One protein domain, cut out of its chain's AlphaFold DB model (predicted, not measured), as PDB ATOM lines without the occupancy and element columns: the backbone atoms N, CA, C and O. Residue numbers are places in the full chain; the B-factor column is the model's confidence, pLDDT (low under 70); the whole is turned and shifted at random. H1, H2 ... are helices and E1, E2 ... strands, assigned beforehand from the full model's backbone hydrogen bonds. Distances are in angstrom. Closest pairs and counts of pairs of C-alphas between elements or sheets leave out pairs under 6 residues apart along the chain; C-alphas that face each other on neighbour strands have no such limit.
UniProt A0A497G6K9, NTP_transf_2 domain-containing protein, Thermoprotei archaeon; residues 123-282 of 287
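What this domain is: This is residues 123 to 282 of the 287 residues of the protein "NTP_transf_2 domain-containing protein" of Thermoprotei archaeon (UniProt A0A497G6K9). Four helices, H1, H2, H4 and H5, make an up-and-down bundle, and a twisted four-stranded meander sheet packs on one side of it, with its edge strand E1 over H1. H1 and the short H6 cover one face of the sheet, no named helix is on the opposite face, and the short H3 packs on H2 away from the sheet. The printed part has 160 residues, with six named helices followed along the chain by four named strands, in the sheet order E1 E2 E3 E4, all antiparallel; the class is mixed, helices and strands. The whole is compact, with a radius of gyration of the C-alphas of 15.5 A, and the C-alphas span 54 by 36 by 22 A.

How they stand to each other: The sheet is a meander, each strand the antiparallel neighbour of the one before: E1, residues 244 to 253, E2, residues 256 to 265, E3, residues 268 to 275, and E4, residues 278 to 281. It is twisted, its strands' lines turning by 60 degrees from edge to edge, and E1 bends by 58 degrees at residue 247. In the hairpin of E1 and E2, N 249 and O 260 are 2.8 A apart, within hydrogen-bond range. In the hairpin of E2 and E3, N 261 and O 272 are 2.8 A apart, and in that of E3 and E4, N 273 and O 280 are 2.8 A apart. H1, residues 123 to 144, is on the sheet over E1 at a height of 6.0 A and runs along the strands, only just, at 28 degrees to E1 on the local plane; the closest C-alphas of H1 and E1, those of Gly 137 and Leu 249, are 4.6 A apart. H6, residues 234 to 240, is on the same face at a height of 9.2 A and runs slantwise to the strands, at 36 degrees to E2 on the local plane; with H1 and the sheet it makes two layers, helices on one face of a sheet. H1 and H2, residues 148 to 169, form a helical hairpin at a shallow tilt of 17 degrees, with their closest C-alphas, Ala 139 and Ala 151, 4.1 A apart. H2 touches H4, residues 190 to 205, opposite ways at a shallow tilt of 34 degrees, only just short of steep; their closest C-alphas, Leu 152 and Arg 203, are 5.5 A apart. H4 and H5, residues 209 to 226, form a helical hairpin at 30 degrees, with the C-alphas of Pro 192 and Ala 222 closest, 4.9 A apart. H5 only grazes the sheet, with its residues 220 to 224. H3, residues 181 to 187, touches H2 at a steep tilt of 40 degrees, the closest C-alphas being those of Ala 163 and Ala 187, 5.8 A apart. H1 and H4 are apart. Every O i to N i+4 pair is within hydrogen-bond range in H2, H3, H4, H5 and H6, and 17 of 18 are in H1.

Where its parts are: H1 begins at C-alpha 123 (-2.913, 87.672, -43.169) and measures 32.1 A from first to last C-alpha. H2 measures 31.5 A, H4 23.4 A and H5 25.8 A; H3 and H6 have 7 residues each. E1 measures 24.4 A, E2 26.6 A and E3 23.0 A. E4, with four residues, ends at C-alpha 281 (12.775, 102.706, -18.780).

The domain as a whole: The two C-alphas farthest apart, those of Asp 175 and Glu 267, are 53.6 A apart. The printed part has no cut. The link from H2 to H3, with 11 residues, is long, and that from H5 to H6, with 7, is short but not tight; the other links are tight. The mean pLDDT of the printed part is 96.8, and no printed residue is under 70.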
ATOM      1  N   HIS A 123      -4.365  87.521 -43.049       98.06
ATOM      2  CA  HIS A 123      -2.913  87.672 -43.169       98.06
ATOM      3  C   HIS A 123      -2.548  89.025 -43.786       98.06
ATOM      4  O   HIS A 123      -1.670  89.708 -43.255       98.06
ATOM      5  N   THR A 124      -3.265  89.466 -44.826       98.50
ATOM      6  CA  THR A 124      -3.074  90.789 -45.444       98.50
ATOM      7  C   THR A 124      -3.163  91.902 -44.400       98.50
ATOM      8  O   THR A 124      -2.219  92.679 -44.231       98.50
ATOM      9  N   SER A 125      -4.272  91.946 -43.656       98.25
ATOM     10  CA  SER A 125      -4.531  92.977 -42.645       98.25
ATOM     11  C   SER A 125      -3.498  92.939 -41.516       98.25
ATOM     12  O   SER A 125      -2.987  93.986 -41.107       98.25
ATOM     13  N   LYS A 126      -3.116  91.744 -41.051       98.00
ATOM     14  CA  LYS A 126      -2.109  91.562 -39.994       98.00
ATOM     15  C   LYS A 126      -0.724  92.067 -40.410       98.00
ATOM     16  O   LYS A 126      -0.069  92.787 -39.644       98.00
ATOM     17  N   VAL A 127      -0.275  91.709 -41.615       98.31
ATOM     18  CA  VAL A 127       1.023  92.156 -42.141       98.31
ATOM     19  C   VAL A 127       1.024  93.668 -42.336       98.31
ATOM     20  O   VAL A 127       1.981  94.330 -41.932       98.31
ATOM     21  N   LEU A 128      -0.047  94.237 -42.894       98.44
ATOM     22  CA  LEU A 128      -0.150  95.681 -43.104       98.44
ATOM     23  C   LEU A 128      -0.138  96.451 -41.788       98.44
ATOM     24  O   LEU A 128       0.655  97.382 -41.667       98.44
ATOM     25  N   ARG A 129      -0.920  96.026 -40.786       97.56
ATOM     26  CA  ARG A 129      -0.946  96.683 -39.470       97.56
ATOM     27  C   ARG A 129       0.443  96.729 -38.838       97.56
ATOM     28  O   ARG A 129       0.876  97.776 -38.372       97.56
ATOM     29  N   THR A 130       1.182  95.623 -38.906       97.38
ATOM     30  CA  THR A 130       2.568  95.561 -38.411       97.38
ATOM     31  C   THR A 130       3.508  96.452 -39.236       97.38
ATOM     32  O   THR A 130       4.365  97.143 -38.686       97.38
ATOM     33  N   SER A 131       3.320  96.487 -40.558       98.31
ATOM     34  CA  SER A 131       4.144  97.277 -41.484       98.31
ATOM     35  C   SER A 131       3.975  98.788 -41.303       98.31
ATOM     36  O   SER A 131       4.936  99.521 -41.533       98.31
ATOM     37  N   ILE A 132       2.799  99.258 -40.857       98.75
ATOM     38  CA  ILE A 132       2.576 100.665 -40.476       98.75
ATOM     39  C   ILE A 132       3.605 101.066 -39.413       98.75
ATOM     40  O   ILE A 132       4.388 101.990 -39.613       98.75
ATOM     41  N   PHE A 133       3.660 100.328 -38.305       98.38
ATOM     42  CA  PHE A 133       4.550 100.666 -37.197       98.38
ATOM     43  C   PHE A 133       6.028 100.447 -37.534       98.38
ATOM     44  O   PHE A 133       6.861 101.278 -37.178       98.38
ATOM     45  N   ALA A 134       6.363  99.390 -38.279       98.19
ATOM     46  CA  ALA A 134       7.739  99.170 -38.723       98.19
ATOM     47  C   ALA A 134       8.258 100.348 -39.571       98.19
ATOM     48  O   ALA A 134       9.338 100.878 -39.306       98.19
ATOM     49  N   ALA A 135       7.469 100.814 -40.546       98.56
ATOM     50  CA  ALA A 135       7.835 101.961 -41.373       98.56
ATOM     51  C   ALA A 135       7.888 103.270 -40.568       98.56
ATOM     52  O   ALA A 135       8.785 104.084 -40.785       98.56
ATOM     53  N   LEU A 136       6.979 103.470 -39.608       98.75
ATOM     54  CA  LEU A 136       7.019 104.633 -38.718       98.75
ATOM     55  C   LEU A 136       8.277 104.652 -37.832       98.75
ATOM     56  O   LEU A 136       8.884 105.710 -37.671       98.75
ATOM     57  N   GLY A 137       8.688 103.503 -37.287       98.44
ATOM     58  CA  GLY A 137       9.922 103.381 -36.502       98.44
ATOM     59  C   GLY A 137      11.148 103.819 -37.303       98.44
ATOM     60  O   GLY A 137      11.881 104.705 -36.865       98.44
ATOM     61  N   LEU A 138      11.284 103.308 -38.533       98.31
ATOM     62  CA  LEU A 138      12.348 103.708 -39.464       98.31
ATOM     63  C   LEU A 138      12.298 105.202 -39.818       98.31
ATOM     64  O   LEU A 138      13.336 105.840 -39.988       98.31
ATOM     65  N   ALA A 139      11.098 105.779 -39.930       98.56
ATOM     66  CA  ALA A 139      10.934 107.205 -40.200       98.56
ATOM     67  C   ALA A 139      11.484 108.069 -39.060       98.56
ATOM     68  O   ALA A 139      12.201 109.040 -39.305       98.56
ATOM     69  N   LEU A 140      11.169 107.701 -37.819       98.50
ATOM     70  CA  LEU A 140      11.632 108.407 -36.628       98.50
ATOM     71  C   LEU A 140      13.135 108.214 -36.412       98.50
ATOM     72  O   LEU A 140      13.838 109.183 -36.144       98.50
ATOM     73  N   GLU A 141      13.648 107.000 -36.590       98.00
ATOM     74  CA  GLU A 141      15.081 106.711 -36.509       98.00
ATOM     75  C   GLU A 141      15.888 107.577 -37.490       98.00
ATOM     76  O   GLU A 141      16.775 108.327 -37.076       98.00
ATOM     77  N   ALA A 142      15.494 107.587 -38.769       97.62
ATOM     78  CA  ALA A 142      16.118 108.429 -39.787       97.62
ATOM     79  C   ALA A 142      16.037 109.929 -39.441       97.62
ATOM     80  O   ALA A 142      16.974 110.682 -39.711       97.62
ATOM     81  N   TYR A 143      14.948 110.381 -38.810       98.44
ATOM     82  CA  TYR A 143      14.823 111.763 -38.341       98.44
ATOM     83  C   TYR A 143      15.860 112.110 -37.271       98.44
ATOM     84  O   TYR A 143      16.521 113.147 -37.380       98.44
ATOM     85  N   PHE A 144      16.050 111.244 -36.273       97.88
ATOM     86  CA  PHE A 144      17.063 111.458 -35.237       97.88
ATOM     87  C   PHE A 144      18.496 111.376 -35.780       97.88
ATOM     88  O   PHE A 144      19.389 112.025 -35.236       97.88
ATOM     89  N   TRP A 145      18.714 110.674 -36.892       97.06
ATOM     90  CA  TRP A 145      19.989 110.671 -37.623       97.06
ATOM     91  C   TRP A 145      20.160 111.844 -38.595       97.06
ATOM     92  O   TRP A 145      21.152 111.913 -39.314       97.06
ATOM     93  N   SER A 146      19.232 112.805 -38.600       97.12
ATOM     94  CA  SER A 146      19.228 113.954 -39.519       97.12
ATOM     95  C   SER A 146      19.094 113.581 -41.008       97.12
ATOM     96  O   SER A 146      19.384 114.389 -41.890       97.12
ATOM     97  N   GLU A 147      18.581 112.387 -41.314       96.00
ATOM     98  CA  GLU A 147      18.313 111.897 -42.670       96.00
ATOM     99  C   GLU A 147      16.880 112.256 -43.112       96.00
ATOM    100  O   GLU A 147      16.054 111.397 -43.426       96.00
ATOM    101  N   PHE A 148      16.544 113.550 -43.147       97.06
ATOM    102  CA  PHE A 148      15.151 114.016 -43.273       97.06
ATOM    103  C   PHE A 148      14.416 113.531 -44.533       97.06
ATOM    104  O   PHE A 148      13.226 113.222 -44.479       97.06
ATOM    105  N   ARG A 149      15.106 113.417 -45.678       94.06
ATOM    106  CA  ARG A 149      14.484 112.878 -46.904       94.06
ATOM    107  C   ARG A 149      14.131 111.399 -46.754       94.06
ATOM    108  O   ARG A 149      13.072 110.984 -47.221       94.06
ATOM    109  N   ARG A 150      14.983 110.625 -46.077       95.12
ATOM    110  CA  ARG A 150      14.746 109.207 -45.789       95.12
ATOM    111  C   ARG A 150      13.638 109.035 -44.752       95.12
ATOM    112  O   ARG A 150      12.738 108.229 -44.970       95.12
ATOM    113  N   ALA A 151      13.627 109.872 -43.713       98.19
ATOM    114  CA  ALA A 151      12.549 109.932 -42.728       98.19
ATOM    115  C   ALA A 151      11.179 110.144 -43.394       98.19
ATOM    116  O   ALA A 151      10.246 109.376 -43.170       98.19
ATOM    117  N   LEU A 152      11.075 111.123 -44.299       98.31
ATOM    118  CA  LEU A 152       9.855 111.368 -45.075       98.31
ATOM    119  C   LEU A 152       9.510 110.220 -46.033       98.31
ATOM    120  O   LEU A 152       8.333 109.951 -46.266       98.31
ATOM    121  N   SER A 153      10.510 109.527 -46.587       96.81
ATOM    122  CA  SER A 153      10.284 108.335 -47.409       96.81
ATOM    123  C   SER A 153       9.636 107.214 -46.591       96.81
ATOM    124  O   SER A 153       8.602 106.677 -46.989       96.81
ATOM    125  N   HIS A 154      10.160 106.921 -45.401       98.19
ATOM    126  CA  HIS A 154       9.585 105.918 -44.502       98.19
ATOM    127  C   HIS A 154       8.217 106.336 -43.939       98.19
ATOM    128  O   HIS A 154       7.304 105.511 -43.898       98.19
ATOM    129  N   ALA A 155       8.009 107.619 -43.625       98.62
ATOM    130  CA  ALA A 155       6.693 108.143 -43.246       98.62
ATOM    131  C   ALA A 155       5.662 107.957 -44.373       98.62
ATOM    132  O   ALA A 155       4.535 107.520 -44.136       98.62
ATOM    133  N   CYS A 156       6.073 108.205 -45.621       97.81
ATOM    134  CA  CYS A 156       5.258 107.940 -46.803       97.81
ATOM    135  C   CYS A 156       4.882 106.453 -46.889       97.81
ATOM    136  O   CYS A 156       3.710 106.133 -47.072       97.81
ATOM    137  N   HIS A 157       5.836 105.533 -46.696       98.00
ATOM    138  CA  HIS A 157       5.549 104.095 -46.653       98.00
ATOM    139  C   HIS A 157       4.571 103.719 -45.535       98.00
ATOM    140  O   HIS A 157       3.633 102.968 -45.793       98.00
ATOM    141  N   SER A 158       4.729 104.288 -44.339       98.75
ATOM    142  CA  SER A 158       3.813 104.065 -43.216       98.75
ATOM    143  C   SER A 158       2.367 104.430 -43.570       98.75
ATOM    144  O   SER A 158       1.453 103.646 -43.318       98.75
ATOM    145  N   LEU A 159       2.152 105.582 -44.211       98.81
ATOM    146  CA  LEU A 159       0.821 106.027 -44.645       98.81
ATOM    147  C   LEU A 159       0.274 105.204 -45.822       98.81
ATOM    148  O   LEU A 159      -0.925 104.933 -45.868       98.81
ATOM    149  N   ARG A 160       1.129 104.722 -46.738       98.56
ATOM    150  CA  ARG A 160       0.700 103.750 -47.763       98.56
ATOM    151  C   ARG A 160       0.223 102.446 -47.123       98.56
ATOM    152  O   ARG A 160      -0.773 101.884 -47.566       98.56
ATOM    153  N   HIS A 161       0.917 101.954 -46.094       98.69
ATOM    154  CA  HIS A 161       0.481 100.767 -45.355       98.69
ATOM    155  C   HIS A 161      -0.838 101.002 -44.618       98.69
ATOM    156  O   HIS A 161      -1.665 100.095 -44.613       98.69
ATOM    157  N   LEU A 162      -1.065 102.205 -44.083       98.69
ATOM    158  CA  LEU A 162      -2.338 102.585 -43.467       98.69
ATOM    159  C   LEU A 162      -3.491 102.541 -44.479       98.69
ATOM    160  O   LEU A 162      -4.468 101.836 -44.254       98.69
ATOM    161  N   ALA A 163      -3.331 103.180 -45.639       98.69
ATOM    162  CA  ALA A 163      -4.343 103.164 -46.698       98.69
ATOM    163  C   ALA A 163      -4.672 101.739 -47.176       98.69
ATOM    164  O   ALA A 163      -5.828 101.375 -47.384       98.69
ATOM    165  N   ARG A 164      -3.639 100.903 -47.331       98.62
ATOM    166  CA  ARG A 164      -3.786  99.492 -47.712       98.62
ATOM    167  C   ARG A 164      -4.473  98.674 -46.629       98.62
ATOM    168  O   ARG A 164      -5.235  97.776 -46.961       98.62
ATOM    169  N   TYR A 165      -4.188  98.961 -45.361       98.56
ATOM    170  CA  TYR A 165      -4.837  98.313 -44.228       98.56
ATOM    171  C   TYR A 165      -6.332  98.650 -44.200       98.56
ATOM    172  O   TYR A 165      -7.166  97.757 -44.123       98.56
ATOM    173  N   GLU A 166      -6.704  99.917 -44.369       97.88
ATOM    174  CA  GLU A 166      -8.116 100.309 -44.477       97.88
ATOM    175  C   GLU A 166      -8.812  99.693 -45.695       97.88
ATOM    176  O   GLU A 166      -9.990  99.337 -45.633       97.88
ATOM    177  N   ALA A 167      -8.105  99.567 -46.819       97.69
ATOM    178  CA  ALA A 167      -8.616  98.875 -47.995       97.69
ATOM    179  C   ALA A 167      -8.796  97.370 -47.730       97.69
ATOM    180  O   ALA A 167      -9.794  96.791 -48.154       97.69
ATOM    181  N   SER A 168      -7.887  96.737 -46.979       98.06
ATOM    182  CA  SER A 168      -8.013  95.322 -46.624       98.06
ATOM    183  C   SER A 168      -9.172  95.068 -45.656       98.06
ATOM    184  O   SER A 168      -9.861  94.063 -45.788       98.06
ATOM    185  N   LEU A 169      -9.471  95.998 -44.745       97.31
ATOM    186  CA  LEU A 169     -10.670  95.919 -43.896       97.31
ATOM    187  C   LEU A 169     -11.985  96.028 -44.683       97.31
ATOM    188  O   LEU A 169     -13.020  95.569 -44.210       97.31
ATOM    189  N   ARG A 170     -11.948  96.638 -45.871       96.62
ATOM    190  CA  ARG A 170     -13.082  96.737 -46.802       96.62
ATOM    191  C   ARG A 170     -13.149  95.578 -47.800       96.62
ATOM    192  O   ARG A 170     -14.020  95.596 -48.661       96.62
ATOM    193  N   GLU A 171     -12.230  94.614 -47.703       94.38
ATOM    194  CA  GLU A 171     -12.143  93.439 -48.581       94.38
ATOM    195  C   GLU A 171     -12.140  93.786 -50.081       94.38
ATOM    196  O   GLU A 171     -12.751  93.100 -50.900       94.38
ATOM    197  N   VAL A 172     -11.440  94.866 -50.453       97.12
ATOM    198  CA  VAL A 172     -11.356  95.306 -51.854       97.12
ATOM    199  C   VAL A 172     -10.734  94.237 -52.761       97.12
ATOM    200  O   VAL A 172      -9.928  93.405 -52.324       97.12
ATOM    201  N   SER A 173     -11.065  94.280 -54.053       97.31
ATOM    202  CA  SER A 173     -10.434  93.406 -55.045       97.31
ATOM    203  C   SER A 173      -8.945  93.732 -55.253       97.31
ATOM    204  O   SER A 173      -8.450  94.792 -54.865       97.31
ATOM    205  N   ALA A 174      -8.212  92.826 -55.912       97.00
ATOM    206  CA  ALA A 174      -6.806  93.050 -56.255       97.00
ATOM    207  C   ALA A 174      -6.589  94.315 -57.102       97.00
ATOM    208  O   ALA A 174      -5.584  95.003 -56.924       97.00
ATOM    209  N   ASP A 175      -7.529  94.631 -57.997       96.94
ATOM    210  CA  ASP A 175      -7.453  95.792 -58.887       96.94
ATOM    211  C   ASP A 175      -7.762  97.108 -58.151       96.94
ATOM    212  O   ASP A 175      -7.234  98.160 -58.509       96.94
ATOM    213  N   GLU A 176      -8.547  97.052 -57.076       97.06
ATOM    214  CA  GLU A 176      -8.885  98.201 -56.224       97.06
ATOM    215  C   GLU A 176      -7.875  98.424 -55.085       97.06
ATOM    216  O   GLU A 176      -7.901  99.457 -54.416       97.06
ATOM    217  N   PHE A 177      -6.961  97.479 -54.852       98.06
ATOM    218  CA  PHE A 177      -5.961  97.595 -53.795       98.06
ATOM    219  C   PHE A 177      -4.994  98.770 -54.074       98.06
ATOM    220  O   PHE A 177      -4.414  98.824 -55.166       98.06
ATOM    221  N   PRO A 178      -4.771  99.702 -53.121       97.88
ATOM    222  CA  PRO A 178      -4.068 100.956 -53.395       97.88
ATOM    223  C   PRO A 178      -2.542 100.776 -53.437       97.88
ATOM    224  O   PRO A 178      -1.870 100.530 -52.425       97.88
ATOM    225  N   ILE A 179      -1.966 100.927 -54.628       96.62
ATOM    226  CA  ILE A 179      -0.541 100.733 -54.912       96.62
ATOM    227  C   ILE A 179       0.137 102.035 -55.357       96.62
ATOM    228  O   ILE A 179       1.243 102.309 -54.878       96.62
ATOM    229  N   TRP A 180      -0.512 102.827 -56.216       97.12
ATOM    230  CA  TRP A 180      -0.004 104.120 -56.700       97.12
ATOM    231  C   TRP A 180      -0.307 105.248 -55.710       97.12
ATOM    232  O   TRP A 180      -1.309 105.185 -54.996       97.12
ATOM    233  N   ASP A 181       0.485 106.326 -55.711       97.19
ATOM    234  CA  ASP A 181       0.239 107.462 -54.805       97.19
ATOM    235  C   ASP A 181      -1.156 108.074 -55.011       97.19
ATOM    236  O   ASP A 181      -1.811 108.437 -54.036       97.19
ATOM    237  N   ARG A 182      -1.653 108.128 -56.254       97.19
ATOM    238  CA  ARG A 182      -3.020 108.593 -56.560       97.19
ATOM    239  C   ARG A 182      -4.104 107.724 -55.912       97.19
ATOM    240  O   ARG A 182      -5.022 108.259 -55.307       97.19
ATOM    241  N   GLU A 183      -3.945 106.403 -55.952       98.19
ATOM    242  CA  GLU A 183      -4.897 105.460 -55.353       98.19
ATOM    243  C   GLU A 183      -4.839 105.519 -53.823       98.19
ATOM    244  O   GLU A 183      -5.855 105.406 -53.151       98.19
ATOM    245  N   VAL A 184      -3.650 105.743 -53.254       98.31
ATOM    246  CA  VAL A 184      -3.484 105.962 -51.809       98.31
ATOM    247  C   VAL A 184      -4.190 107.250 -51.371       98.31
ATOM    248  O   VAL A 184      -4.847 107.262 -50.333       98.31
ATOM    249  N   ILE A 185      -4.103 108.322 -52.167       98.06
ATOM    250  CA  ILE A 185      -4.819 109.584 -51.915       98.06
ATOM    251  C   ILE A 185      -6.339 109.392 -51.974       98.06
ATOM    252  O   ILE A 185      -7.053 110.041 -51.216       98.06
ATOM    253  N   GLU A 186      -6.833 108.548 -52.879       96.94
ATOM    254  CA  GLU A 186      -8.259 108.218 -53.000       96.94
ATOM    255  C   GLU A 186      -8.744 107.303 -51.871       96.94
ATOM    256  O   GLU A 186      -9.875 107.444 -51.407       96.94
ATOM    257  N   ALA A 187      -7.890 106.385 -51.412       96.94
ATOM    258  CA  ALA A 187      -8.213 105.439 -50.354       96.94
ATOM    259  C   ALA A 187      -8.267 106.086 -48.962       96.94
ATOM    260  O   ALA A 187      -9.070 105.635 -48.147       96.94
ATOM    261  N   LEU A 188      -7.439 107.109 -48.709       97.25
ATOM    262  CA  LEU A 188      -7.416 107.876 -47.460       97.25
ATOM    263  C   LEU A 188      -8.450 109.012 -47.476       97.25
ATOM    264  O   LEU A 188      -8.654 109.684 -48.489       97.25
ATOM    265  N   ALA A 189      -9.031 109.316 -46.315       94.56
ATOM    266  CA  ALA A 189      -9.953 110.436 -46.129       94.56
ATOM    267  C   ALA A 189      -9.432 111.443 -45.092       94.56
ATOM    268  O   ALA A 189      -8.534 111.143 -44.312       94.56
ATOM    269  N   GLY A 190      -9.991 112.659 -45.096       97.56
ATOM    270  CA  GLY A 190      -9.751 113.674 -44.066       97.56
ATOM    271  C   GLY A 190      -8.272 113.962 -43.782       97.56
ATOM    272  O   GLY A 190      -7.467 114.146 -44.697       97.56
ATOM    273  N   PHE A 191      -7.925 114.001 -42.495       98.38
ATOM    274  CA  PHE A 191      -6.595 114.384 -42.027       98.38
ATOM    275  C   PHE A 191      -5.465 113.466 -42.549       98.38
ATOM    276  O   PHE A 191      -4.503 114.002 -43.101       98.38
ATOM    277  N   PRO A 192      -5.547 112.119 -42.493       98.44
ATOM    278  CA  PRO A 192      -4.522 111.250 -43.084       98.44
ATOM    279  C   PRO A 192      -4.207 111.531 -44.557       98.44
ATOM    280  O   PRO A 192      -3.037 111.501 -44.952       98.44
ATOM    281  N   ARG A 193      -5.224 111.851 -45.370       98.62
ATOM    282  CA  ARG A 193      -5.036 112.205 -46.785       98.62
ATOM    283  C   ARG A 193      -4.205 113.477 -46.944       98.62
ATOM    284  O   ARG A 193      -3.282 113.512 -47.759       98.62
ATOM    285  N   GLU A 194      -4.509 114.511 -46.162       98.62
ATOM    286  CA  GLU A 194      -3.766 115.778 -46.166       98.62
ATOM    287  C   GLU A 194      -2.299 115.565 -45.768       98.62
ATOM    288  O   GLU A 194      -1.387 116.066 -46.438       98.62
ATOM    289  N   VAL A 195      -2.066 114.758 -44.729       98.75
ATOM    290  CA  VAL A 195      -0.717 114.404 -44.268       98.75
ATOM    291  C   VAL A 195       0.043 113.642 -45.349       98.75
ATOM    292  O   VAL A 195       1.194 113.980 -45.634       98.75
ATOM    293  N   PHE A 196      -0.585 112.669 -46.013       98.75
ATOM    294  CA  PHE A 196       0.059 111.919 -47.091       98.75
ATOM    295  C   PHE A 196       0.496 112.829 -48.246       98.75
ATOM    296  O   PHE A 196       1.655 112.776 -48.664       98.75
ATOM    297  N   ILE A 197      -0.383 113.726 -48.710       98.56
ATOM    298  CA  ILE A 197      -0.068 114.699 -49.771       98.56
ATOM    299  C   ILE A 197       1.123 115.580 -49.364       98.56
ATOM    300  O   ILE A 197       2.059 115.782 -50.149       98.56
ATOM    301  N   LYS A 198       1.123 116.076 -48.121       98.56
ATOM    302  CA  LYS A 198       2.210 116.899 -47.578       98.56
ATOM    303  C   LYS A 198       3.532 116.135 -47.523       98.56
ATOM    304  O   LYS A 198       4.550 116.656 -47.987       98.56
ATOM    305  N   VAL A 199       3.527 114.906 -47.005       98.50
ATOM    306  CA  VAL A 199       4.717 114.046 -46.907       98.50
ATOM    307  C   VAL A 199       5.279 113.732 -48.295       98.50
ATOM    308  O   VAL A 199       6.484 113.878 -48.500       98.50
ATOM    309  N   VAL A 200       4.434 113.382 -49.272       97.31
ATOM    310  CA  VAL A 200       4.860 113.132 -50.664       97.31
ATOM    311  C   VAL A 200       5.514 114.375 -51.276       97.31
ATOM    312  O   VAL A 200       6.571 114.272 -51.906       97.31
ATOM    313  N   SER A 201       4.931 115.557 -51.060       97.19
ATOM    314  CA  SER A 201       5.486 116.827 -51.543       97.19
ATOM    315  C   SER A 201       6.859 117.130 -50.930       97.19
ATOM    316  O   SER A 201       7.826 117.373 -51.661       97.19
ATOM    317  N   LEU A 202       6.979 117.043 -49.599       97.50
ATOM    318  CA  LEU A 202       8.235 117.264 -48.872       97.50
ATOM    319  C   LEU A 202       9.317 116.256 -49.274       97.50
ATOM    320  O   LEU A 202      10.464 116.631 -49.502       97.50
ATOM    321  N   ARG A 203       8.950 114.983 -49.434       95.00
ATOM    322  CA  ARG A 203       9.853 113.927 -49.905       95.00
ATOM    323  C   ARG A 203      10.454 114.276 -51.270       95.00
ATOM    324  O   ARG A 203      11.667 114.156 -51.461       95.00
ATOM    325  N   LYS A 204       9.619 114.742 -52.209       93.19
ATOM    326  CA  LYS A 204      10.034 115.116 -53.571       93.19
ATOM    327  C   LYS A 204      10.965 116.335 -53.564       93.19
ATOM    328  O   LYS A 204      12.057 116.260 -54.129       93.19
ATOM    329  N   ARG A 205      10.584 117.427 -52.890       93.75
ATOM    330  CA  ARG A 205      11.332 118.702 -52.918       93.75
ATOM    331  C   ARG A 205      12.474 118.817 -51.898       93.75
ATOM    332  O   ARG A 205      13.298 119.715 -52.028       93.75
ATOM    333  N   GLY A 206      12.537 117.921 -50.915       91.56
ATOM    334  CA  GLY A 206      13.388 118.067 -49.731       91.56
ATOM    335  C   GLY A 206      12.709 118.882 -48.624       91.56
ATOM    336  O   GLY A 206      11.687 119.533 -48.844       91.56
ATOM    337  N   SER A 207      13.268 118.831 -47.415       95.12
ATOM    338  CA  SER A 207      12.697 119.489 -46.236       95.12
ATOM    339  C   SER A 207      13.771 119.961 -45.265       95.12
ATOM    340  O   SER A 207      14.808 119.313 -45.108       95.12
ATOM    341  N   SER A 208      13.469 121.027 -44.533       97.00
ATOM    342  CA  SER A 208      14.173 121.371 -43.296       97.00
ATOM    343  C   SER A 208      13.866 120.373 -42.165       97.00
ATOM    344  O   SER A 208      12.890 119.618 -42.232       97.00
ATOM    345  N   ARG A 209      14.660 120.410 -41.082       97.19
ATOM    346  CA  ARG A 209      14.372 119.660 -39.842       97.19
ATOM    347  C   ARG A 209      12.973 119.975 -39.311       97.19
ATOM    348  O   ARG A 209      12.247 119.061 -38.950       97.19
ATOM    349  N   GLY A 210      12.592 121.256 -39.295       98.25
ATOM    350  CA  GLY A 210      11.293 121.706 -38.788       98.25
ATOM    351  C   GLY A 210      10.119 121.186 -39.617       98.25
ATOM    352  O   GLY A 210       9.167 120.651 -39.061       98.25
ATOM    353  N   GLU A 211      10.202 121.267 -40.948       98.38
ATOM    354  CA  GLU A 211       9.167 120.703 -41.829       98.38
ATOM    355  C   GLU A 211       9.045 119.182 -41.672       98.38
ATOM    356  O   GLU A 211       7.931 118.659 -41.635       98.38
ATOM    357  N   CYS A 212      10.177 118.477 -41.551       98.62
ATOM    358  CA  CYS A 212      10.199 117.034 -41.316       98.62
ATOM    359  C   CYS A 212       9.573 116.679 -39.960       98.62
ATOM    360  O   CYS A 212       8.717 115.800 -39.901       98.62
ATOM    361  N   ALA A 213       9.919 117.415 -38.900       98.62
ATOM    362  CA  ALA A 213       9.369 117.222 -37.562       98.62
ATOM    363  C   ALA A 213       7.840 117.372 -37.546       98.62
ATOM    364  O   ALA A 213       7.132 116.504 -37.039       98.62
ATOM    365  N   VAL A 214       7.319 118.438 -38.163       98.69
ATOM    366  CA  VAL A 214       5.867 118.657 -38.259       98.69
ATOM    367  C   VAL A 214       5.197 117.526 -39.042       98.69
ATOM    368  O   VAL A 214       4.166 117.017 -38.612       98.69
ATOM    369  N   ALA A 215       5.778 117.104 -40.168       98.75
ATOM    370  CA  ALA A 215       5.216 116.026 -40.979       98.75
ATOM    371  C   ALA A 215       5.208 114.671 -40.245       98.75
ATOM    372  O   ALA A 215       4.256 113.904 -40.387       98.75
ATOM    373  N   LEU A 216       6.237 114.371 -39.447       98.81
ATOM    374  CA  LEU A 216       6.302 113.148 -38.643       98.81
ATOM    375  C   LEU A 216       5.314 113.172 -37.477       98.81
ATOM    376  O   LEU A 216       4.624 112.179 -37.262       98.81
ATOM    377  N   ASP A 217       5.184 114.302 -36.781       98.75
ATOM    378  CA  ASP A 217       4.176 114.475 -35.730       98.75
ATOM    379  C   ASP A 217       2.751 114.284 -36.280       98.75
ATOM    380  O   ASP A 217       1.940 113.551 -35.714       98.75
ATOM    381  N   GLU A 218       2.459 114.885 -37.433       98.81
ATOM    382  CA  GLU A 218       1.187 114.699 -38.130       98.81
ATOM    383  C   GLU A 218       0.986 113.255 -38.604       98.81
ATOM    384  O   GLU A 218      -0.122 112.736 -38.499       98.81
ATOM    385  N   THR A 219       2.044 112.578 -39.064       98.88
ATOM    386  CA  THR A 219       1.994 111.158 -39.455       98.88
ATOM    387  C   THR A 219       1.652 110.270 -38.260       98.88
ATOM    388  O   THR A 219       0.765 109.423 -38.363       98.88
ATOM    389  N   MET A 220       2.294 110.491 -37.108       98.69
ATOM    390  CA  MET A 220       1.975 109.781 -35.864       98.69
ATOM    391  C   MET A 220       0.516 110.005 -35.458       98.69
ATOM    392  O   MET A 220      -0.178 109.050 -35.111       98.69
ATOM    393  N   ARG A 221       0.028 111.251 -35.543       98.56
ATOM    394  CA  ARG A 221      -1.371 111.588 -35.243       98.56
ATOM    395  C   ARG A 221      -2.358 110.959 -36.223       98.56
ATOM    396  O   ARG A 221      -3.392 110.480 -35.774       98.56
ATOM    397  N   ALA A 222      -2.050 110.935 -37.518       98.69
ATOM    398  CA  ALA A 222      -2.900 110.320 -38.536       98.69
ATOM    399  C   ALA A 222      -3.044 108.809 -38.309       98.69
ATOM    400  O   ALA A 222      -4.158 108.299 -38.276       98.69
ATOM    401  N   ILE A 223      -1.932 108.111 -38.059       98.56
ATOM    402  CA  ILE A 223      -1.945 106.674 -37.739       98.56
ATOM    403  C   ILE A 223      -2.732 106.415 -36.455       98.56
ATOM    404  O   ILE A 223      -3.541 105.494 -36.394       98.56
ATOM    405  N   ALA A 224      -2.502 107.225 -35.422       98.19
ATOM    406  CA  ALA A 224      -3.190 107.063 -34.152       98.19
ATOM    407  C   ALA A 224      -4.699 107.307 -34.274       98.19
ATOM    408  O   ALA A 224      -5.474 106.560 -33.689       98.19
ATOM    409  N   LEU A 225      -5.114 108.299 -35.065       97.75
ATOM    410  CA  LEU A 225      -6.521 108.575 -35.342       97.75
ATOM    411  C   LEU A 225      -7.208 107.363 -35.984       97.75
ATOM    412  O   LEU A 225      -8.179 106.857 -35.424       97.75
ATOM    413  N   GLU A 226      -6.675 106.864 -37.100       97.56
ATOM    414  CA  GLU A 226      -7.300 105.773 -37.864       97.56
ATOM    415  C   GLU A 226      -7.277 104.433 -37.119       97.56
ATOM    416  O   GLU A 226      -8.205 103.631 -37.212       97.56
ATOM    417  N   LEU A 227      -6.245 104.192 -36.307       97.31
ATOM    418  CA  LEU A 227      -6.150 102.978 -35.494       97.31
ATOM    419  C   LEU A 227      -6.808 103.114 -34.112       97.31
ATOM    420  O   LEU A 227      -6.727 102.176 -33.320       97.31
ATOM    421  N   SER A 228      -7.469 104.242 -33.821       97.19
ATOM    422  CA  SER A 228      -8.096 104.538 -32.520       97.19
ATOM    423  C   SER A 228      -7.132 104.430 -31.327       97.19
ATOM    424  O   SER A 228      -7.483 103.944 -30.251       97.19
ATOM    425  N   LEU A 229      -5.899 104.899 -31.516       97.81
ATOM    426  CA  LEU A 229      -4.831 104.912 -30.522       97.81
ATOM    427  C   LEU A 229      -4.596 106.318 -29.968       97.81
ATOM    428  O   LEU A 229      -4.806 107.337 -30.624       97.81
ATOM    429  N   LYS A 230      -4.040 106.380 -28.760       97.12
ATOM    430  CA  LYS A 230      -3.386 107.595 -28.257       97.12
ATOM    431  C   LYS A 230      -1.946 107.645 -28.768       97.12
ATOM    432  O   LYS A 230      -1.269 106.622 -28.736       97.12
ATOM    433  N   ALA A 231      -1.432 108.810 -29.150       96.94
ATOM    434  CA  ALA A 231      -0.029 108.959 -29.557       96.94
ATOM    435  C   ALA A 231       0.687 110.085 -28.803       96.94
ATOM    436  O   ALA A 231       0.080 111.141 -28.586       96.94
ATOM    437  N   PRO A 232       1.963 109.898 -28.417       97.12
ATOM    438  CA  PRO A 232       2.787 111.004 -27.952       97.12
ATOM    439  C   PRO A 232       2.978 112.030 -29.077       97.12
ATOM    440  O   PRO A 232       2.885 111.698 -30.258       97.12
ATOM    441  N   GLY A 233       3.245 113.281 -28.715       97.19
ATOM    442  CA  GLY A 233       3.704 114.277 -29.690       97.19
ATOM    443  C   GLY A 233       5.190 114.085 -29.991       97.19
ATOM    444  O   GLY A 233       5.942 113.699 -29.094       97.19
ATOM    445  N   LEU A 234       5.656 114.426 -31.194       97.69
ATOM    446  CA  LEU A 234       7.082 114.285 -31.527       97.69
ATOM    447  C   LEU A 234       7.971 115.076 -30.554       97.69
ATOM    448  O   LEU A 234       9.016 114.591 -30.137       97.69
ATOM    449  N   SER A 235       7.517 116.248 -30.103       95.94
ATOM    450  CA  SER A 235       8.253 117.034 -29.103       95.94
ATOM    451  C   SER A 235       8.380 116.333 -27.741       95.94
ATOM    452  O   SER A 235       9.351 116.565 -27.027       95.94
ATOM    453  N   GLU A 236       7.415 115.489 -27.351       95.56
ATOM    454  CA  GLU A 236       7.505 114.669 -26.132       95.56
ATOM    455  C   GLU A 236       8.604 113.609 -26.295       95.56
ATOM    456  O   GLU A 236       9.410 113.415 -25.387       95.56
ATOM    457  N   VAL A 237       8.686 113.000 -27.481       97.00
ATOM    458  CA  VAL A 237       9.709 112.006 -27.840       97.00
ATOM    459  C   VAL A 237      11.102 112.634 -27.876       97.00
ATOM    460  O   VAL A 237      12.029 112.106 -27.267       97.00
ATOM    461  N   GLU A 238      11.250 113.795 -28.518       96.56
ATOM    462  CA  GLU A 238      12.515 114.537 -28.559       96.56
ATOM    463  C   GLU A 238      13.003 114.920 -27.161       96.56
ATOM    464  O   GLU A 238      14.192 114.801 -26.876       96.56
ATOM    465  N   ARG A 239      12.097 115.351 -26.272       95.19
ATOM    466  CA  ARG A 239      12.452 115.680 -24.884       95.19
ATOM    467  C   ARG A 239      12.904 114.459 -24.091       95.19
ATOM    468  O   ARG A 239      13.757 114.614 -23.230       95.19
ATOM    469  N   ALA A 240      12.340 113.283 -24.360       94.56
ATOM    470  CA  ALA A 240      12.714 112.037 -23.690       94.56
ATOM    471  C   ALA A 240      14.050 111.457 -24.192       94.56
ATOM    472  O   ALA A 240      14.721 110.726 -23.463       94.56
ATOM    473  N   ALA A 241      14.447 111.767 -25.428       93.31
ATOM    474  CA  ALA A 241      15.673 111.273 -26.045       93.31
ATOM    475  C   ALA A 241      16.925 112.008 -25.516       93.31
ATOM    476  O   ALA A 241      17.517 112.851 -26.189       93.31
ATOM    477  N   HIS A 242      17.357 111.672 -24.299       87.44
ATOM    478  CA  HIS A 242      18.604 112.173 -23.711       87.44
ATOM    479  C   HIS A 242      19.809 111.318 -24.138       87.44
ATOM    480  O   HIS A 242      20.258 110.447 -23.397       87.44
ATOM    481  N   GLY A 243      20.330 111.555 -25.342       90.00
ATOM    482  CA  GLY A 243      21.485 110.836 -25.890       90.00
ATOM    483  C   GLY A 243      21.431 110.731 -27.411       90.00
ATOM    484  O   GLY A 243      20.565 111.328 -28.055       90.00
ATOM    485  N   ARG A 244      22.349 109.958 -27.998       94.88
ATOM    486  CA  ARG A 244      22.286 109.626 -29.426       94.88
ATOM    487  C   ARG A 244      21.333 108.452 -29.614       94.88
ATOM    488  O   ARG A 244      21.602 107.362 -29.124       94.88
ATOM    489  N   VAL A 245      20.239 108.662 -30.337       96.75
ATOM    490  CA  VAL A 245      19.316 107.580 -30.700       96.75
ATOM    491  C   VAL A 245      20.017 106.606 -31.645       96.75
ATOM    492  O   VAL A 245      20.471 107.001 -32.722       96.75
ATOM    493  N   THR A 246      20.101 105.337 -31.250       95.31
ATOM    494  CA  THR A 246      20.664 104.257 -32.072       95.31
ATOM    495  C   THR A 246      19.593 103.403 -32.721       95.31
ATOM    496  O   THR A 246      19.839 102.856 -33.789       95.31
ATOM    497  N   THR A 247      18.416 103.274 -32.108       96.69
ATOM    498  CA  THR A 247      17.304 102.517 -32.691       96.69
ATOM    499  C   THR A 247      15.962 103.055 -32.222       96.69
ATOM    500  O   THR A 247      15.831 103.407 -31.048       96.69
ATOM    501  N   ILE A 248      14.955 103.068 -33.103       97.31
ATOM    502  CA  ILE A 248      13.550 103.312 -32.728       97.31
ATOM    503  C   ILE A 248      12.632 102.222 -33.280       97.31
ATOM    504  O   ILE A 248      12.604 101.947 -34.476       97.31
ATOM    505  N   LEU A 249      11.788 101.674 -32.406       96.81
ATOM    506  CA  LEU A 249      10.676 100.802 -32.763       96.81
ATOM    507  C   LEU A 249       9.358 101.473 -32.385       96.81
ATOM    508  O   LEU A 249       9.116 101.760 -31.212       96.81
ATOM    509  N   ALA A 250       8.482 101.686 -33.364       97.56
ATOM    510  CA  ALA A 250       7.092 102.006 -33.073       97.56
ATOM    511  C   ALA A 250       6.296 100.713 -32.886       97.56
ATOM    512  O   ALA A 250       6.554  99.710 -33.556       97.56
ATOM    513  N   ARG A 251       5.323 100.734 -31.979       95.50
ATOM    514  CA  ARG A 251       4.407  99.620 -31.753       95.50
ATOM    515  C   ARG A 251       3.064 100.099 -31.233       95.50
ATOM    516  O   ARG A 251       2.939 101.191 -30.685       95.50
ATOM    517  N   GLU A 252       2.083  99.226 -31.347       94.31
ATOM    518  CA  GLU A 252       0.831  99.337 -30.616       94.31
ATOM    519  C   GLU A 252       0.970  98.640 -29.257       94.31
ATOM    520  O   GLU A 252       1.431  97.501 -29.185       94.31
ATOM    521  N   ALA A 253       0.599  99.325 -28.177       90.44
ATOM    522  CA  ALA A 253       0.576  98.772 -26.826       90.44
ATOM    523  C   ALA A 253      -0.530  99.441 -26.009       90.44
ATOM    524  O   ALA A 253      -0.584 100.663 -25.965       90.44
ATOM    525  N   ASP A 254      -1.408  98.666 -25.371       87.81
ATOM    526  CA  ASP A 254      -2.406  99.168 -24.410       87.81
ATOM    527  C   ASP A 254      -3.244 100.369 -24.918       87.81
ATOM    528  O   ASP A 254      -3.511 101.329 -24.193       87.81
ATOM    529  N   GLY A 255      -3.641 100.346 -26.199       93.00
ATOM    530  CA  GLY A 255      -4.402 101.435 -26.831       93.00
ATOM    531  C   GLY A 255      -3.585 102.706 -27.110       93.00
ATOM    532  O   GLY A 255      -4.152 103.780 -27.338       93.00
ATOM    533  N   THR A 256      -2.254 102.618 -27.090       95.19
ATOM    534  CA  THR A 256      -1.339 103.698 -27.464       95.19
ATOM    535  C   THR A 256      -0.387 103.273 -28.585       95.19
ATOM    536  O   THR A 256       0.044 102.125 -28.678       95.19
ATOM    537  N   LEU A 257      -0.033 104.231 -29.437       97.50
ATOM    538  CA  LEU A 257       1.178 104.196 -30.239       97.50
ATOM    539  C   LEU A 257       2.349 104.492 -29.298       97.50
ATOM    540  O   LEU A 257       2.514 105.625 -28.842       97.50
ATOM    541  N   ALA A 258       3.128 103.461 -28.993       96.88
ATOM    542  CA  ALA A 258       4.309 103.538 -28.150       96.88
ATOM    543  C   ALA A 258       5.578 103.496 -29.006       96.88
ATOM    544  O   ALA A 258       5.658 102.770 -29.999       96.88
ATOM    545  N   LEU A 259       6.585 104.262 -28.597       97.62
ATOM    546  CA  LEU A 259       7.890 104.324 -29.235       97.62
ATOM    547  C   LEU A 259       8.942 103.814 -28.263       97.62
ATOM    548  O   LEU A 259       9.185 104.429 -27.226       97.62
ATOM    549  N   ARG A 260       9.567 102.691 -28.600       97.19
ATOM    550  CA  ARG A 260      10.720 102.170 -27.875       97.19
ATOM    551  C   ARG A 260      11.989 102.647 -28.540       97.19
ATOM    552  O   ARG A 260      12.126 102.523 -29.752       97.19
ATOM    553  N   MET A 261      12.907 103.180 -27.755       96.88
ATOM    554  CA  MET A 261      14.145 103.755 -28.256       96.88
ATOM    555  C   MET A 261      15.325 103.173 -27.500       96.88
ATOM    556  O   MET A 261      15.256 103.017 -26.281       96.88
ATOM    557  N   GLU A 262      16.411 102.904 -28.214       97.38
ATOM    558  CA  GLU A 262      17.728 102.709 -27.619       97.38
ATOM    559  C   GLU A 262      18.559 103.976 -27.818       97.38
ATOM    560  O   GLU A 262      18.584 104.577 -28.897       97.38
ATOM    561  N   LEU A 263      19.182 104.411 -26.730       96.38
ATOM    562  CA  LEU A 263      19.951 105.638 -26.628       96.38
ATOM    563  C   LEU A 263      21.367 105.283 -26.191       96.38
ATOM    564  O   LEU A 263      21.559 104.611 -25.177       96.38
ATOM    565  N   GLU A 264      22.358 105.790 -26.905       95.88
ATOM    566  CA  GLU A 264      23.733 105.827 -26.432       95.88
ATOM    567  C   GLU A 264      23.933 107.087 -25.580       95.88
ATOM    568  O   GLU A 264      23.733 108.220 -26.039       95.88
ATOM    569  N   THR A 265      24.312 106.877 -24.321       93.44
ATOM    570  CA  THR A 265      24.572 107.930 -23.332       93.44
ATOM    571  C   THR A 265      25.999 107.802 -22.788       93.44
ATOM    572  O   THR A 265      26.618 106.749 -22.959       93.44
ATOM    573  N   PRO A 266      26.537 108.816 -22.083       93.38
ATOM    574  CA  PRO A 266      27.849 108.703 -21.435       93.38
ATOM    575  C   PRO A 266      27.960 107.548 -20.426       93.38
ATOM    576  O   PRO A 266      29.056 107.067 -20.160       93.38
ATOM    577  N   GLU A 267      26.832 107.095 -19.872       91.38
ATOM    578  CA  GLU A 267      26.741 106.009 -18.884       91.38
ATOM    579  C   GLU A 267      26.543 104.628 -19.540       91.38
ATOM    580  O   GLU A 267      26.462 103.617 -18.844       91.38
ATOM    581  N   GLY A 268      26.463 104.576 -20.873       93.00
ATOM    582  CA  GLY A 268      26.171 103.376 -21.654       93.00
ATOM    583  C   GLY A 268      24.818 103.439 -22.361       93.00
ATOM    584  O   GLY A 268      24.226 104.509 -22.541       93.00
ATOM    585  N   PHE A 269      24.333 102.275 -22.794       94.38
ATOM    586  CA  PHE A 269      23.051 102.160 -23.484       94.38
ATOM    587  C   PHE A 269      21.885 102.243 -22.501       94.38
ATOM    588  O   PHE A 269      21.842 101.503 -21.519       94.38
ATOM    589  N   LYS A 270      20.913 103.104 -22.807       95.75
ATOM    590  CA  LYS A 270      19.622 103.184 -22.112       95.75
ATOM    591  C   LYS A 270      18.499 102.858 -23.079       95.75
ATOM    592  O   LYS A 270      18.588 103.173 -24.266       95.75
ATOM    593  N   ARG A 271      17.427 102.248 -22.576       96.81
ATOM    594  CA  ARG A 271      16.244 101.934 -23.382       96.81
ATOM    595  C   ARG A 271      15.004 102.504 -22.730       96.81
ATOM    596  O   ARG A 271      14.755 102.278 -21.552       96.81
ATOM    597  N   LEU A 272      14.227 103.238 -23.510       96.50
ATOM    598  CA  LEU A 272      13.031 103.922 -23.036       96.50
ATOM    599  C   LEU A 272      11.833 103.533 -23.891       96.50
ATOM    600  O   LEU A 272      11.976 103.271 -25.082       96.50
ATOM    601  N   GLU A 273      10.649 103.560 -23.298       97.06
ATOM    602  CA  GLU A 273       9.378 103.570 -24.009       97.06
ATOM    603  C   GLU A 273       8.654 104.890 -23.743       97.06
ATOM    604  O   GLU A 273       8.453 105.284 -22.591       97.06
ATOM    605  N   VAL A 274       8.248 105.558 -24.820       96.94
ATOM    606  CA  VAL A 274       7.485 106.805 -24.808       96.94
ATOM    607  C   VAL A 274       6.107 106.529 -25.399       96.94
ATOM    608  O   VAL A 274       5.996 106.110 -26.550       96.94
ATOM    609  N   GLY A 275       5.055 106.785 -24.633       95.44
ATOM    610  CA  GLY A 275       3.673 106.758 -25.117       95.44
ATOM    611  C   GLY A 275       2.921 108.005 -24.668       95.44
ATOM    612  O   GLY A 275       3.510 108.933 -24.106       95.44
ATOM    613  N   LYS A 276       1.607 108.075 -24.919       94.00
ATOM    614  CA  LYS A 276       0.850 109.290 -24.578       94.00
ATOM    615  C   LYS A 276       0.852 109.529 -23.065       94.00
ATOM    616  O   LYS A 276       0.155 108.841 -22.322       94.00
ATOM    617  N   GLY A 277       1.565 110.569 -22.636       90.88
ATOM    618  CA  GLY A 277       1.604 111.005 -21.239       90.88
ATOM    619  C   GLY A 277       2.505 110.168 -20.329       90.88
ATOM    620  O   GLY A 277       2.423 110.333 -19.115       90.88
ATOM    621  N   TYR A 278       3.356 109.295 -20.878       94.31
ATOM    622  CA  TYR A 278       4.316 108.535 -20.079       94.31
ATOM    623  C   TYR A 278       5.663 108.364 -20.784       94.31
ATOM    624  O   TYR A 278       5.753 108.295 -22.010       94.31
ATOM    625  N   VAL A 279       6.702 108.239 -19.963       95.94
ATOM    626  CA  VAL A 279       8.044 107.801 -20.345       95.94
ATOM    627  C   VAL A 279       8.490 106.803 -19.285       95.94
ATOM    628  O   VAL A 279       8.370 107.091 -18.092       95.94
ATOM    629  N   ARG A 280       8.970 105.631 -19.695       95.31
ATOM    630  CA  ARG A 280       9.492 104.612 -18.774       95.31
ATOM    631  C   ARG A 280      10.752 103.965 -19.319       95.31
ATOM    632  O   ARG A 280      10.893 103.825 -20.529       95.31
ATOM    633  N   GLU A 281      11.637 103.550 -18.427       95.19
ATOM    634  CA  GLU A 281      12.775 102.706 -18.780       95.19
ATOM    635  C   GLU A 281      12.315 101.260 -18.998       95.19
ATOM    636  O   GLU A 281      11.358 100.799 -18.368       95.19
ATOM    637  N   ILE A 282      12.953 100.565 -19.936       95.75
ATOM    638  CA  ILE A 282      12.623  99.190 -20.327       95.75
ATOM    639  C   ILE A 282      13.901  98.365 -20.475       95.75
ATOM    640  O   ILE A 282      14.958  98.887 -20.811       95.75
TER     641      ILE A 282